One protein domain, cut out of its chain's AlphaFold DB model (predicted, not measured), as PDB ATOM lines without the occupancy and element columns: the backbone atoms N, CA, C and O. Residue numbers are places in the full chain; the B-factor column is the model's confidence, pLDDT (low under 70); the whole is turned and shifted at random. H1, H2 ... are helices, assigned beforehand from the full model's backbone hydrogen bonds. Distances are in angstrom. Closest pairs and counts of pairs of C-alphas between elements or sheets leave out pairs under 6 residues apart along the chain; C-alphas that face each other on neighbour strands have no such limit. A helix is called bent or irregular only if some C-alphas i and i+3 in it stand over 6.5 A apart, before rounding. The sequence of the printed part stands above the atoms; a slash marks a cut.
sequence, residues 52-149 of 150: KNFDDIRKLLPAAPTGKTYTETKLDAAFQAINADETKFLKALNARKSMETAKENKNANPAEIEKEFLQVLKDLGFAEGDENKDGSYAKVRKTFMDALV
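What this domain is: This is residues 52 to 149 of the 150 residues of an uncharacterized protein of Borrelia coriaceae ATCC 43381 (UniProt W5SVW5). Five helices make a V: the long H3 and H4, folded back along it as a helical hairpin, form one arm, and H2 and H5, packed crosswise on each other near the start of H3, form the other. The short H1 sits between the arms, packing on H3. The printed part has 98 residues with five named helices, H1 to H5 in chain order, and no named strand; the class is all helix. It is compact, with a radius of gyration of the C-alphas of 13.7 A and spans of 39 by 26 by 24 A.

Where its parts are: Find C-alpha 54 at (-37.928, -31.928, -130.063); there H1, residues 54 to 60, begins. H2 is residues 72 to 81, 14.8 A long and irregular, with C-alphas 73 and 76 7.3 A apart. H3, residues 83 to 103, runs 30.2 A with a kink of 28 degrees near residue 90; it is irregular, C-alphas 84 and 87 being 8.0 A apart. H4 is residues 110 to 123, 19.7 A. H5, residues 137 to 148, runs 16.2 A to C-alpha 148 at (-34.168, -40.998, -131.091).

How they stand to each other: Begin with H3, the hub. Its residues 93 to 97 touch H1, closest at C-alphas 60 and 97, 6.8 A. H4 touches it at a shallow tilt of 22 degrees, opposite ways, closest at C-alphas 103 and 110, 6.2 A. Residues 85 to 89 touch H5, about perpendicular at 77 degrees, closest at C-alphas 85 and 140, 7.2 A. Residues 143 to 148 of H5 touch H2 at a steep tilt of 45 degrees, closest at C-alphas 78 and 147, 4.6 A. H1 and H4 are apart. Every O i to N i+4 pair is within hydrogen-bond range in H4 and H5, against 2 of 3 in H1, 4 of 6 in H2 and 15 of 17 in H3.

The domain as a whole: The C-alphas of Ala 77 and Asn 107, the two farthest apart, are 39.8 A apart. The printed part has no cut; the links H1 to H2 and H4 to H5 are long. No printed residue is under 70 in pLDDT.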
ATOM      1  N   LYS A  52     -32.818 -26.954-132.300       96.88
ATOM      2  CA  LYS A  52     -32.898 -28.282-131.669       96.88
ATOM      3  C   LYS A  52     -34.077 -28.409-130.692       96.88
ATOM      4  O   LYS A  52     -33.891 -28.670-129.511       96.88
ATOM      5  N   ASN A  53     -35.294 -28.178-131.174       97.25
ATOM      6  CA  ASN A  53     -36.524 -28.377-130.416       97.25
ATOM      7  C   ASN A  53     -37.154 -29.719-130.812       97.25
ATOM      8  O   ASN A  53     -37.361 -29.977-132.000       97.25
ATOM      9  N   PHE A  54     -37.445 -30.569-129.823       97.75
ATOM     10  CA  PHE A  54     -37.928 -31.928-130.063       97.75
ATOM     11  C   PHE A  54     -39.213 -31.964-130.891       97.75
ATOM     12  O   PHE A  54     -39.281 -32.700-131.873       97.75
ATOM     13  N   ASP A  55     -40.215 -31.160-130.537       97.12
ATOM     14  CA  ASP A  55     -41.511 -31.183-131.215       97.12
ATOM     15  C   ASP A  55     -41.437 -30.697-132.660       97.12
ATOM     16  O   ASP A  55     -42.066 -31.290-133.541       97.12
ATOM     17  N   ASP A  56     -40.656 -29.652-132.920       95.62
ATOM     18  CA  ASP A  56     -40.423 -29.156-134.274       95.62
ATOM     19  C   ASP A  56     -39.732 -30.209-135.145       95.62
ATOM     20  O   ASP A  56     -40.151 -30.443-136.278       95.62
ATOM     21  N   ILE A  57     -38.708 -30.879-134.613       97.88
ATOM     22  CA  ILE A  57     -37.996 -31.940-135.332       97.88
ATOM     23  C   ILE A  57     -38.917 -33.136-135.560       97.88
ATOM     24  O   ILE A  57     -39.032 -33.615-136.685       97.88
ATOM     25  N   ARG A  58     -39.614 -33.598-134.517       96.94
ATOM     26  CA  ARG A  58     -40.499 -34.767-134.560       96.94
ATOM     27  C   ARG A  58     -41.575 -34.644-135.636       96.94
ATOM     28  O   ARG A  58     -41.862 -35.633-136.301       96.94
ATOM     29  N   LYS A  59     -42.148 -33.451-135.830       96.06
ATOM     30  CA  LYS A  59     -43.158 -33.183-136.874       96.06
ATOM     31  C   LYS A  59     -42.622 -33.318-138.302       96.06
ATOM     32  O   LYS A  59     -43.409 -33.500-139.220       96.06
ATOM     33  N   LEU A  60     -41.306 -33.216-138.489       96.88
ATOM     34  CA  LEU A  60     -40.641 -33.297-139.793       96.88
ATOM     35  C   LEU A  60     -40.092 -34.696-140.096       96.88
ATOM     36  O   LEU A  60     -39.610 -34.944-141.204       96.88
ATOM     37  N   LEU A  61     -40.128 -35.608-139.122       96.44
ATOM     38  CA  LEU A  61     -39.696 -36.987-139.302       96.44
ATOM     39  C   LEU A  61     -40.867 -37.868-139.757       96.44
ATOM     40  O   LEU A  61     -42.011 -37.636-139.362       96.44
ATOM     41  N   PRO A  62     -40.592 -38.937-140.527       94.69
ATOM     42  CA  PRO A  62     -41.547 -40.021-140.710       94.69
ATOM     43  C   PRO A  62     -41.993 -40.603-139.365       94.69
ATOM     44  O   PRO A  62     -41.278 -40.491-138.364       94.69
ATOM     45  N   ALA A  63     -43.142 -41.279-139.353       94.12
ATOM     46  CA  ALA A  63     -43.614 -41.993-138.171       94.12
ATOM     47  C   ALA A  63     -42.530 -42.933-137.613       94.12
ATOM     48  O   ALA A  63     -41.757 -43.526-138.370       94.12
ATOM     49  N   ALA A  64     -42.480 -43.050-136.285       94.12
ATOM     50  CA  ALA A  64     -41.554 -43.961-135.629       94.12
ATOM     51  C   ALA A  64     -41.813 -45.414-136.077       94.12
ATOM     52  O   ALA A  64     -42.958 -45.761-136.394       94.12
ATOM     53  N   PRO A  65     -40.778 -46.274-136.096       91.88
ATOM     54  CA  PRO A  65     -40.941 -47.696-136.371       91.88
ATOM     55  C   PRO A  65     -41.996 -48.340-135.469       91.88
ATOM     56  O   PRO A  65     -42.167 -47.953-134.312       91.88
ATOM     57  N   THR A  66     -42.678 -49.363-135.985       93.56
ATOM     58  CA  THR A  66     -43.709 -50.096-135.244       93.56
ATOM     59  C   THR A  66     -43.194 -50.563-133.881       93.56
ATOM     60  O   THR A  66     -42.138 -51.184-133.785       93.56
ATOM     61  N   GLY A  67     -43.961 -50.271-132.827       93.75
ATOM     62  CA  GLY A  67     -43.624 -50.647-131.451       93.75
ATOM     63  C   GLY A  67     -42.623 -49.724-130.753       93.75
ATOM     64  O   GLY A  67     -42.250 -50.020-129.624       93.75
ATOM     65  N   LYS A  68     -42.208 -48.623-131.390       95.62
ATOM     66  CA  LYS A  68     -41.302 -47.623-130.814       95.62
ATOM     67  C   LYS A  68     -41.914 -46.229-130.823       95.62
ATOM     68  O   LYS A  68     -42.805 -45.931-131.619       95.62
ATOM     69  N   THR A  69     -41.395 -45.347-129.975       96.31
ATOM     70  CA  THR A  69     -41.759 -43.923-129.967       96.31
ATOM     71  C   THR A  69     -40.515 -43.050-129.994       96.31
ATOM     72  O   THR A  69     -39.485 -43.404-129.432       96.31
ATOM     73  N   TYR A  70     -40.596 -41.892-130.650       97.56
ATOM     74  CA  TYR A  70     -39.574 -40.862-130.471       97.56
ATOM     75  C   TYR A  70     -39.708 -40.255-129.081       97.56
ATOM     76  O   TYR A  70     -40.823 -39.950-128.654       97.56
ATOM     77  N   THR A  71     -38.584 -40.030-128.409       96.75
ATOM     78  CA  THR A  71     -38.567 -39.463-127.059       96.75
ATOM     79  C   THR A  71     -37.574 -38.311-126.954       96.75
ATOM     80  O   THR A  71     -36.455 -38.374-127.466       96.75
ATOM     81  N   GLU A  72     -37.985 -37.237-126.281       97.75
ATOM     82  CA  GLU A  72     -37.177 -36.028-126.110       97.75
ATOM     83  C   GLU A  72     -35.879 -36.305-125.349       97.75
ATOM     84  O   GLU A  72     -34.831 -35.762-125.687       97.75
ATOM     85  N   THR A  73     -35.906 -37.233-124.389       97.50
ATOM     86  CA  THR A  73     -34.723 -37.599-123.592       97.50
ATOM     87  C   THR A  73     -33.612 -38.253-124.418       97.50
ATOM     88  O   THR A  73     -32.482 -38.364-123.947       97.50
ATOM     89  N   LYS A  74     -33.905 -38.679-125.653       98.00
ATOM     90  CA  LYS A  74     -32.932 -39.234-126.601       98.00
ATOM     91  C   LYS A  74     -32.415 -38.207-127.609       98.00
ATOM     92  O   LYS A  74     -31.550 -38.556-128.408       98.00
ATOM     93  N   LEU A  75     -32.896 -36.961-127.585       97.88
ATOM     94  CA  LEU A  75     -32.562 -35.962-128.602       97.88
ATOM     95  C   LEU A  75     -31.055 -35.673-128.676       97.88
ATOM     96  O   LEU A  75     -30.486 -35.667-129.766       97.88
ATOM     97  N   ASP A  76     -30.396 -35.509-127.529       97.81
ATOM     98  CA  ASP A  76     -28.949 -35.273-127.483       97.81
ATOM     99  C   ASP A  76     -28.160 -36.470-128.023       97.81
ATOM    100  O   ASP A  76     -27.234 -36.298-128.815       97.81
ATOM    101  N   ALA A  77     -28.560 -37.692-127.659       97.69
ATOM    102  CA  ALA A  77     -27.945 -38.914-128.170       97.69
ATOM    103  C   ALA A  77     -28.143 -39.056-129.688       97.69
ATOM    104  O   ALA A  77     -27.221 -39.453-130.400       97.69
ATOM    105  N   ALA A  78     -29.320 -38.681-130.197       98.50
ATOM    106  CA  ALA A  78     -29.611 -38.685-131.623       98.50
ATOM    107  C   ALA A  78     -28.719 -37.705-132.393       98.50
ATOM    108  O   ALA A  78     -28.193 -38.061-133.447       98.50
ATOM    109  N   PHE A  79     -28.475 -36.509-131.852       98.44
ATOM    110  CA  PHE A  79     -27.536 -35.560-132.450       98.44
ATOM    111  C   PHE A  79     -26.080 -36.017-132.364       98.44
ATOM    112  O   PHE A  79     -25.352 -35.902-133.348       98.44
ATOM    113  N   GLN A  80     -25.665 -36.614-131.243       98.31
ATOM    114  CA  GLN A  80     -24.332 -37.209-131.123       98.31
ATOM    115  C   GLN A  80     -24.100 -38.316-132.164       98.31
ATOM    116  O   GLN A  80     -23.015 -38.388-132.741       98.31
ATOM    117  N   ALA A  81     -25.120 -39.129-132.463       98.31
ATOM    118  CA  ALA A  81     -25.036 -40.193-133.465       98.31
ATOM    119  C   ALA A  81     -24.777 -39.674-134.892       98.31
ATOM    120  O   ALA A  81     -24.231 -40.405-135.717       98.31
ATOM    121  N   ILE A  82     -25.130 -38.417-135.179       98.38
ATOM    122  CA  ILE A  82     -24.922 -37.767-136.480       98.38
ATOM    123  C   ILE A  82     -23.971 -36.568-136.401       98.38
ATOM    124  O   ILE A  82     -24.035 -35.696-137.260       98.38
ATOM    125  N   ASN A  83     -23.109 -36.490-135.382       96.62
ATOM    126  CA  ASN A  83     -22.314 -35.295-135.062       96.62
ATOM    127  C   ASN A  83     -21.622 -34.656-136.289       96.62
ATOM    128  O   ASN A  83     -21.712 -33.449-136.501       96.62
ATOM    129  N   ALA A  84     -21.002 -35.470-137.150       96.94
ATOM    130  CA  ALA A  84     -20.325 -34.994-138.362       96.94
ATOM    131  C   ALA A  84     -21.269 -34.324-139.383       96.94
ATOM    132  O   ALA A  84     -20.841 -33.491-140.181       96.94
ATOM    133  N   ASP A  85     -22.554 -34.666-139.348       98.25
ATOM    134  CA  ASP A  85     -23.579 -34.223-140.287       98.25
ATOM    135  C   ASP A  85     -24.626 -33.300-139.640       98.25
ATOM    136  O   ASP A  85     -25.540 -32.837-140.325       98.25
ATOM    137  N   GLU A  86     -24.496 -32.988-138.346       97.94
ATOM    138  CA  GLU A  86     -25.517 -32.300-137.550       97.94
ATOM    139  C   GLU A  86     -25.978 -30.985-138.192       97.94
ATOM    140  O   GLU A  86     -27.172 -30.770-138.408       97.94
ATOM    141  N   THR A  87     -25.037 -30.099-138.534       97.88
ATOM    142  CA  THR A  87     -25.379 -28.767-139.057       97.88
ATOM    143  C   THR A  87     -26.120 -28.860-140.390       97.88
ATOM    144  O   THR A  87     -27.140 -28.192-140.577       97.88
ATOM    145  N   LYS A  88     -25.652 -29.698-141.326       97.62
ATOM    146  CA  LYS A  88     -26.329 -29.864-142.620       97.62
ATOM    147  C   LYS A  88     -27.653 -30.615-142.482       97.62
ATOM    148  O   LYS A  88     -28.594 -30.299-143.205       97.62
ATOM    149  N   PHE A  89     -27.776 -31.529-141.517       98.62
ATOM    150  CA  PHE A  89     -29.040 -32.186-141.191       98.62
ATOM    151  C   PHE A  89     -30.076 -31.184-140.670       98.62
ATOM    152  O   PHE A  89     -31.196 -31.148-141.175       98.62
ATOM    153  N   LEU A  90     -29.695 -30.296-139.747       98.62
ATOM    154  CA  LEU A  90     -30.574 -29.230-139.253       98.62
ATOM    155  C   LEU A  90     -30.963 -28.231-140.350       98.62
ATOM    156  O   LEU A  90     -32.103 -27.768-140.372       98.62
ATOM    157  N   LYS A  91     -30.055 -27.908-141.280       98.69
ATOM    158  CA  LYS A  91     -30.393 -27.107-142.467       98.69
ATOM    159  C   LYS A  91     -31.400 -27.834-143.362       98.69
ATOM    160  O   LYS A  91     -32.402 -27.238-143.743       98.69
ATOM    161  N   ALA A  92     -31.198 -29.126-143.633       98.56
ATOM    162  CA  ALA A  92     -32.138 -29.932-144.411       98.56
ATOM    163  C   ALA A  92     -33.527 -30.006-143.751       98.56
ATOM    164  O   ALA A  92     -34.536 -29.880-144.442       98.56
ATOM    165  N   LEU A  93     -33.602 -30.140-142.421       98.44
ATOM    166  CA  LEU A  93     -34.877 -30.079-141.697       98.44
ATOM    167  C   LEU A  93     -35.542 -28.705-141.816       98.44
ATOM    168  O   LEU A  93     -36.750 -28.635-142.022       98.44
ATOM    169  N   ASN A  94     -34.778 -27.612-141.745       98.25
ATOM    170  CA  ASN A  94     -35.338 -26.275-141.926       98.25
ATOM    171  C   ASN A  94     -35.888 -26.065-143.350       98.25
ATOM    172  O   ASN A  94     -37.001 -25.572-143.504       98.25
ATOM    173  N   ALA A  95     -35.164 -26.514-144.385       98.25
ATOM    174  CA  ALA A  95     -35.679 -26.523-145.756       98.25
ATOM    175  C   ALA A  95     -36.966 -27.348-145.872       98.25
ATOM    176  O   ALA A  95     -37.951 -26.873-146.434       98.25
ATOM    177  N   ARG A  96     -36.987 -28.557-145.291       97.94
ATOM    178  CA  ARG A  96     -38.178 -29.413-145.280       97.94
ATOM    179  C   ARG A  96     -39.358 -28.710-144.607       97.94
ATOM    180  O   ARG A  96     -40.444 -28.730-145.168       97.94
ATOM    181  N   LYS A  97     -39.147 -28.030-143.474       97.06
ATOM    182  CA  LYS A  97     -40.180 -27.233-142.789       97.06
ATOM    183  C   LYS A  97     -40.779 -26.171-143.712       97.06
ATOM    184  O   LYS A  97     -41.997 -26.117-143.850       97.06
ATOM    185  N   SER A  98     -39.943 -25.377-144.385       96.12
ATOM    186  CA  SER A  98     -40.411 -24.371-145.350       96.12
ATOM    187  C   SER A  98     -41.178 -24.990-146.522       96.12
ATOM    188  O   SER A  98     -42.161 -24.417-146.983       96.12
ATOM    189  N   MET A  99     -40.755 -26.163-146.991       97.06
ATOM    190  CA  MET A  99     -41.399 -26.872-148.098       97.06
ATOM    191  C   MET A  99     -42.741 -27.489-147.718       97.06
ATOM    192  O   MET A  99     -43.657 -27.448-148.532       97.06
ATOM    193  N   GLU A 100     -42.894 -28.015-146.500       95.62
ATOM    194  CA  GLU A 100     -44.203 -28.465-146.018       95.62
ATOM    195  C   GLU A 100     -45.180 -27.288-145.911       95.62
ATOM    196  O   GLU A 100     -46.302 -27.400-146.391       95.62
ATOM    197  N   THR A 101     -44.739 -26.118-145.429       94.62
ATOM    198  CA  THR A 101     -45.565 -24.897-145.470       94.62
ATOM    199  C   THR A 101     -45.914 -24.486-146.903       94.62
ATOM    200  O   THR A 101     -47.059 -24.158-147.192       94.62
ATOM    201  N   ALA A 102     -44.965 -24.545-147.842       95.56
ATOM    202  CA  ALA A 102     -45.235 -24.205-149.239       95.56
ATOM    203  C   ALA A 102     -46.228 -25.167-149.917       95.56
ATOM    204  O   ALA A 102     -46.956 -24.754-150.815       95.56
ATOM    205  N   LYS A 103     -46.306 -26.435-149.489       96.12
ATOM    206  CA  LYS A 103     -47.309 -27.393-149.989       96.12
ATOM    207  C   LYS A 103     -48.738 -27.030-149.583       96.12
ATOM    208  O   LYS A 103     -49.673 -27.479-150.240       96.12
ATOM    209  N   GLU A 104     -48.911 -26.225-148.537       95.69
ATOM    210  CA  GLU A 104     -50.220 -25.733-148.093       95.69
ATOM    211  C   GLU A 104     -50.729 -24.568-148.964       95.69
ATOM    212  O   GLU A 104     -51.917 -24.237-148.925       95.69
ATOM    213  N   ASN A 105     -49.863 -23.963-149.790       94.81
ATOM    214  CA  ASN A 105     -50.250 -22.886-150.695       94.81
ATOM    215  C   ASN A 105     -51.228 -23.369-151.778       94.81
ATOM    216  O   ASN A 105     -51.143 -24.478-152.317       94.81
ATOM    217  N   LYS A 106     -52.145 -22.484-152.177       93.50
ATOM    218  CA  LYS A 106     -53.067 -22.756-153.283       93.50
ATOM    219  C   LYS A 106     -52.276 -22.956-154.581       93.50
ATOM    220  O   LYS A 106     -51.497 -22.093-154.970       93.50
ATOM    221  N   ASN A 107     -52.548 -24.053-155.290       93.31
ATOM    222  CA  ASN A 107     -51.837 -24.453-156.514       93.31
ATOM    223  C   ASN A 107     -50.344 -24.767-156.304       93.31
ATOM    224  O   ASN A 107     -49.559 -24.665-157.252       93.31
ATOM    225  N   ALA A 108     -49.939 -25.141-155.085       96.19
ATOM    226  CA  ALA A 108     -48.622 -25.720-154.865       96.19
ATOM    227  C   ALA A 108     -48.403 -26.910-155.811       96.19
ATOM    228  O   ALA A 108     -49.336 -27.651-156.131       96.19
ATOM    229  N   ASN A 109     -47.162 -27.091-156.253       97.88
ATOM    230  CA  ASN A 109     -46.746 -28.216-157.075       97.88
ATOM    231  C   ASN A 109     -45.843 -29.142-156.243       97.88
ATOM    232  O   ASN A 109     -44.629 -28.923-156.186       97.88
ATOM    233  N   PRO A 110     -46.399 -30.186-155.594       96.88
ATOM    234  CA  PRO A 110     -45.631 -31.054-154.703       96.88
ATOM    235  C   PRO A 110     -44.455 -31.755-155.390       96.88
ATOM    236  O   PRO A 110     -43.449 -32.022-154.739       96.88
ATOM    237  N   ALA A 111     -44.564 -32.037-156.693       97.44
ATOM    238  CA  ALA A 111     -43.507 -32.706-157.445       97.44
ATOM    239  C   ALA A 111     -42.287 -31.794-157.652       97.44
ATOM    240  O   ALA A 111     -41.156 -32.229-157.444       97.44
ATOM    241  N   GLU A 112     -42.505 -30.524-158.008       98.12
ATOM    242  CA  GLU A 112     -41.409 -29.550-158.127       98.12
ATOM    243  C   GLU A 112     -40.823 -29.192-156.757       98.12
ATOM    244  O   GLU A 112     -39.608 -29.063-156.641       98.12
ATOM    245  N   ILE A 113     -41.649 -29.128-155.704       97.94
ATOM    246  CA  ILE A 113     -41.170 -28.953-154.322       97.94
ATOM    247  C   ILE A 113     -40.251 -30.108-153.906       97.94
ATOM    248  O   ILE A 113     -39.188 -29.874-153.335       97.94
ATOM    249  N   GLU A 114     -40.611 -31.358-154.208       97.56
ATOM    250  CA  GLU A 114     -39.742 -32.491-153.873       97.56
ATOM    251  C   GLU A 114     -38.457 -32.491-154.710       97.56
ATOM    252  O   GLU A 114     -37.373 -32.751-154.188       97.56
ATOM    253  N   LYS A 115     -38.543 -32.131-155.995       97.69
ATOM    254  CA  LYS A 115     -37.362 -31.960-156.847       97.69
ATOM    255  C   LYS A 115     -36.435 -30.862-156.318       97.69
ATOM    256  O   LYS A 115     -35.219 -31.053-156.306       97.69
ATOM    257  N   GLU A 116     -36.990 -29.742-155.855       98.00
ATOM    258  CA  GLU A 116     -36.227 -28.690-155.184       98.00
ATOM    259  C   GLU A 116     -35.563 -29.230-153.914       98.00
ATOM    260  O   GLU A 116     -34.372 -29.000-153.726       98.00
ATOM    261  N   PHE A 117     -36.269 -30.004-153.082       98.25
ATOM    262  CA  PHE A 117     -35.671 -30.604-151.885       98.25
ATOM    263  C   PHE A 117     -34.458 -31.472-152.212       98.25
ATOM    264  O   PHE A 117     -33.415 -31.334-151.575       98.25
ATOM    265  N   LEU A 118     -34.560 -32.332-153.228       97.88
ATOM    266  CA  LEU A 118     -33.438 -33.160-153.673       97.88
ATOM    267  C   LEU A 118     -32.245 -32.307-154.123       97.88
ATOM    268  O   LEU A 118     -31.105 -32.662-153.829       97.88
ATOM    269  N   GLN A 119     -32.489 -31.171-154.782       97.88
ATOM    270  CA  GLN A 119     -31.425 -30.232-155.134       97.88
ATOM    271  C   GLN A 119     -30.822 -29.560-153.892       97.88
ATOM    272  O   GLN A 119     -29.602 -29.514-153.770       97.88
ATOM    273  N   VAL A 120     -31.644 -29.124-152.932       98.38
ATOM    274  CA  VAL A 120     -31.168 -28.555-151.660       98.38
ATOM    275  C   VAL A 120     -30.278 -29.549-150.916       98.38
ATOM    276  O   VAL A 120     -29.239 -29.163-150.389       98.38
ATOM    277  N   LEU A 121     -30.632 -30.836-150.888       98.50
ATOM    278  CA  LEU A 121     -29.789 -31.863-150.272       98.50
ATOM    279  C   LEU A 121     -28.415 -31.969-150.948       98.50
ATOM    280  O   LEU A 121     -27.405 -32.070-150.250       98.50
ATOM    281  N   LYS A 122     -28.369 -31.909-152.285       97.88
ATOM    282  CA  LYS A 122     -27.110 -31.904-153.046       97.88
ATOM    283  C   LYS A 122     -26.278 -30.664-152.726       97.88
ATOM    284  O   LYS A 122     -25.094 -30.788-152.428       97.88
ATOM    285  N   ASP A 123     -26.909 -29.495-152.698       98.00
ATOM    286  CA  ASP A 123     -26.259 -28.212-152.402       98.00
ATOM    287  C   ASP A 123     -25.758 -28.131-150.943       98.00
ATOM    288  O   ASP A 123     -24.764 -27.468-150.653       98.00
ATOM    289  N   LEU A 124     -26.400 -28.854-150.015       97.81
ATOM    290  CA  LEU A 124     -25.943 -29.044-148.631       97.81
ATOM    291  C   LEU A 124     -24.816 -30.088-148.491       97.81
ATOM    292  O   LEU A 124     -24.322 -30.306-147.381       97.81
ATOM    293  N   GLY A 125     -24.412 -30.742-149.584       97.62
ATOM    294  CA  GLY A 125     -23.320 -31.715-149.610       97.62
ATOM    295  C   GLY A 125     -23.704 -33.123-149.147       97.62
ATOM    296  O   GLY A 125     -22.837 -33.872-148.692       97.62
ATOM    297  N   PHE A 126     -24.983 -33.501-149.215       98.50
ATOM    298  CA  PHE A 126     -25.370 -34.903-149.048       98.50
ATOM    299  C   PHE A 126     -25.079 -35.697-150.321       98.50
ATOM    300  O   PHE A 126     -25.334 -35.237-151.435       98.50
ATOM    301  N   ALA A 127     -24.585 -36.923-150.154       97.94
ATOM    302  CA  ALA A 127     -24.481 -37.859-151.263       97.94
ATOM    303  C   ALA A 127     -25.881 -38.259-151.756       97.94
ATOM    304  O   ALA A 127     -26.807 -38.449-150.962       97.94
ATOM    305  N   GLU A 128     -26.033 -38.432-153.067       96.44
ATOM    306  CA  GLU A 128     -27.244 -39.016-153.638       96.44
ATOM    307  C   GLU A 128     -27.291 -40.517-153.326       96.44
ATOM    308  O   GLU A 128     -26.328 -41.242-153.586       96.44
ATOM    309  N   GLY A 129     -28.400 -40.979-152.744       95.25
ATOM    310  CA  GLY A 129     -28.601 -42.386-152.415       95.25
ATOM    311  C   GLY A 129     -29.601 -42.619-151.286       95.25
ATOM    312  O   GLY A 129     -30.154 -41.683-150.702       95.25
ATOM    313  N   ASP A 130     -29.820 -43.896-150.998       96.25
ATOM    314  CA  ASP A 130     -30.711 -44.395-149.955       96.25
ATOM    315  C   ASP A 130     -29.996 -44.513-148.594       96.25
ATOM    316  O   ASP A 130     -28.896 -43.993-148.390       96.25
ATOM    317  N   GLU A 131     -30.626 -45.198-147.639       96.06
ATOM    318  CA  GLU A 131     -30.084 -45.428-146.295       96.06
ATOM    319  C   GLU A 131     -28.802 -46.276-146.244       96.06
ATOM    320  O   GLU A 131     -28.117 -46.282-145.220       96.06
ATOM    321  N   ASN A 132     -28.431 -46.939-147.344       96.19
ATOM    322  CA  ASN A 132     -27.209 -47.733-147.443       96.19
ATOM    323  C   ASN A 132     -26.016 -46.905-147.940       96.19
ATOM    324  O   ASN A 132     -24.867 -47.333-147.811       96.19
ATOM    325  N   LYS A 133     -26.259 -45.707-148.483       97.50
ATOM    326  CA  LYS A 133     -25.213 -44.839-149.027       97.50
ATOM    327  C   LYS A 133     -24.591 -43.944-147.952       97.50
ATOM    328  O   LYS A 133     -25.264 -43.114-147.345       97.50
ATOM    329  N   ASP A 134     -23.277 -44.061-147.767       95.69
ATOM    330  CA  ASP A 134     -22.512 -43.176-146.879       95.69
ATOM    331  C   ASP A 134     -22.668 -41.701-147.252       95.69
ATOM    332  O   ASP A 134     -22.575 -41.322-148.422       95.69
ATOM    333  N   GLY A 135     -22.917 -40.874-146.233       95.00
ATOM    334  CA  GLY A 135     -23.116 -39.436-146.383       95.00
ATOM    335  C   GLY A 135     -24.431 -39.037-147.060       95.00
ATOM    336  O   GLY A 135     -24.620 -37.846-147.320       95.00
ATOM    337  N   SER A 136     -25.336 -39.980-147.356       98.31
ATOM    338  CA  SER A 136     -26.664 -39.649-147.875       98.31
ATOM    339  C   SER A 136     -27.559 -39.076-146.781       98.31
ATOM    340  O   SER A 136     -27.456 -39.426-145.601       98.31
ATOM    341  N   TYR A 137     -28.494 -38.212-147.175       98.44
ATOM    342  CA  TYR A 137     -29.491 -37.691-146.241       98.44
ATOM    343  C   TYR A 137     -30.345 -38.813-145.635       98.44
ATOM    344  O   TYR A 137     -30.649 -38.779-144.444       98.44
ATOM    345  N   ALA A 138     -30.698 -39.828-146.432       98.12
ATOM    346  CA  ALA A 138     -31.487 -40.964-145.971       98.12
ATOM    347  C   ALA A 138     -30.770 -41.746-144.862       98.12
ATOM    348  O   ALA A 138     -31.392 -42.051-143.844       98.12
ATOM    349  N   LYS A 139     -29.460 -41.992-145.009       98.38
ATOM    350  CA  LYS A 139     -28.650 -42.670-143.992       98.38
ATOM    351  C   LYS A 139     -28.521 -41.838-142.720       98.38
ATOM    352  O   LYS A 139     -28.820 -42.340-141.643       98.38
ATOM    353  N   VAL A 140     -28.166 -40.555-142.840       98.62
ATOM    354  CA  VAL A 140     -28.049 -39.641-141.687       98.62
ATOM    355  C   VAL A 140     -29.375 -39.540-140.931       98.62
ATOM    356  O   VAL A 140     -29.410 -39.687-139.710       98.62
ATOM    357  N   ARG A 141     -30.492 -39.361-141.648       98.38
ATOM    358  CA  ARG A 141     -31.832 -39.319-141.049       98.38
ATOM    359  C   ARG A 141     -32.172 -40.628-140.340       98.38
ATOM    360  O   ARG A 141     -32.710 -40.580-139.237       98.38
ATOM    361  N   LYS A 142     -31.853 -41.776-140.944       97.81
ATOM    362  CA  LYS A 142     -32.066 -43.087-140.323       97.81
ATOM    363  C   LYS A 142     -31.256 -43.229-139.036       97.81
ATOM    364  O   LYS A 142     -31.835 -43.567-138.013       97.81
ATOM    365  N   THR A 143     -29.960 -42.912-139.054       98.38
ATOM    366  CA  THR A 143     -29.097 -42.952-137.862       98.38
ATOM    367  C   THR A 143     -29.633 -42.059-136.742       98.38
ATOM    368  O   THR A 143     -29.691 -42.489-135.592       98.38
ATOM    369  N   PHE A 144     -30.092 -40.850-137.078       98.62
ATOM    370  CA  PHE A 144     -30.748 -39.959-136.123       98.62
ATOM    371  C   PHE A 144     -32.026 -40.582-135.540       98.62
ATOM    372  O   PHE A 144     -32.189 -40.637-134.323       98.62
ATOM    373  N   MET A 145     -32.924 -41.090-136.391       98.19
ATOM    374  CA  MET A 145     -34.185 -41.717-135.969       98.19
ATOM    375  C   MET A 145     -33.958 -42.964-135.104       98.19
ATOM    376  O   MET A 145     -34.630 -43.121-134.089       98.19
ATOM    377  N   ASP A 146     -33.006 -43.825-135.471       97.56
ATOM    378  CA  ASP A 146     -32.658 -45.043-134.728       97.56
ATOM    379  C   ASP A 146     -32.164 -44.721-133.308       97.56
ATOM    380  O   ASP A 146     -32.420 -45.481-132.374       97.56
ATOM    381  N   ALA A 147     -31.480 -43.588-133.135       97.94
ATOM    382  CA  ALA A 147     -31.002 -43.115-131.839       97.94
ATOM    383  C   ALA A 147     -32.067 -42.338-131.039       97.94
ATOM    384  O   ALA A 147     -31.956 -42.256-129.816       97.94
ATOM    385  N   LEU A 148     -33.096 -41.796-131.703       98.06
ATOM    386  CA  LEU A 148     -34.168 -40.998-131.091       98.06
ATOM    387  C   LEU A 148     -35.294 -41.845-130.471       98.06
ATOM    388  O   LEU A 148     -36.118 -41.327-129.713       98.06
ATOM    389  N   VAL A 149     -35.375 -43.127-130.823       97.19
ATOM    390  CA  VAL A 149     -36.453 -44.013-130.371       97.19
ATOM    391  C   VAL A 149     -36.199 -44.647-129.000       97.19
ATOM    392  O   VAL A 149     -35.055 -44.856-128.586       97.19
TER     393      VAL A 149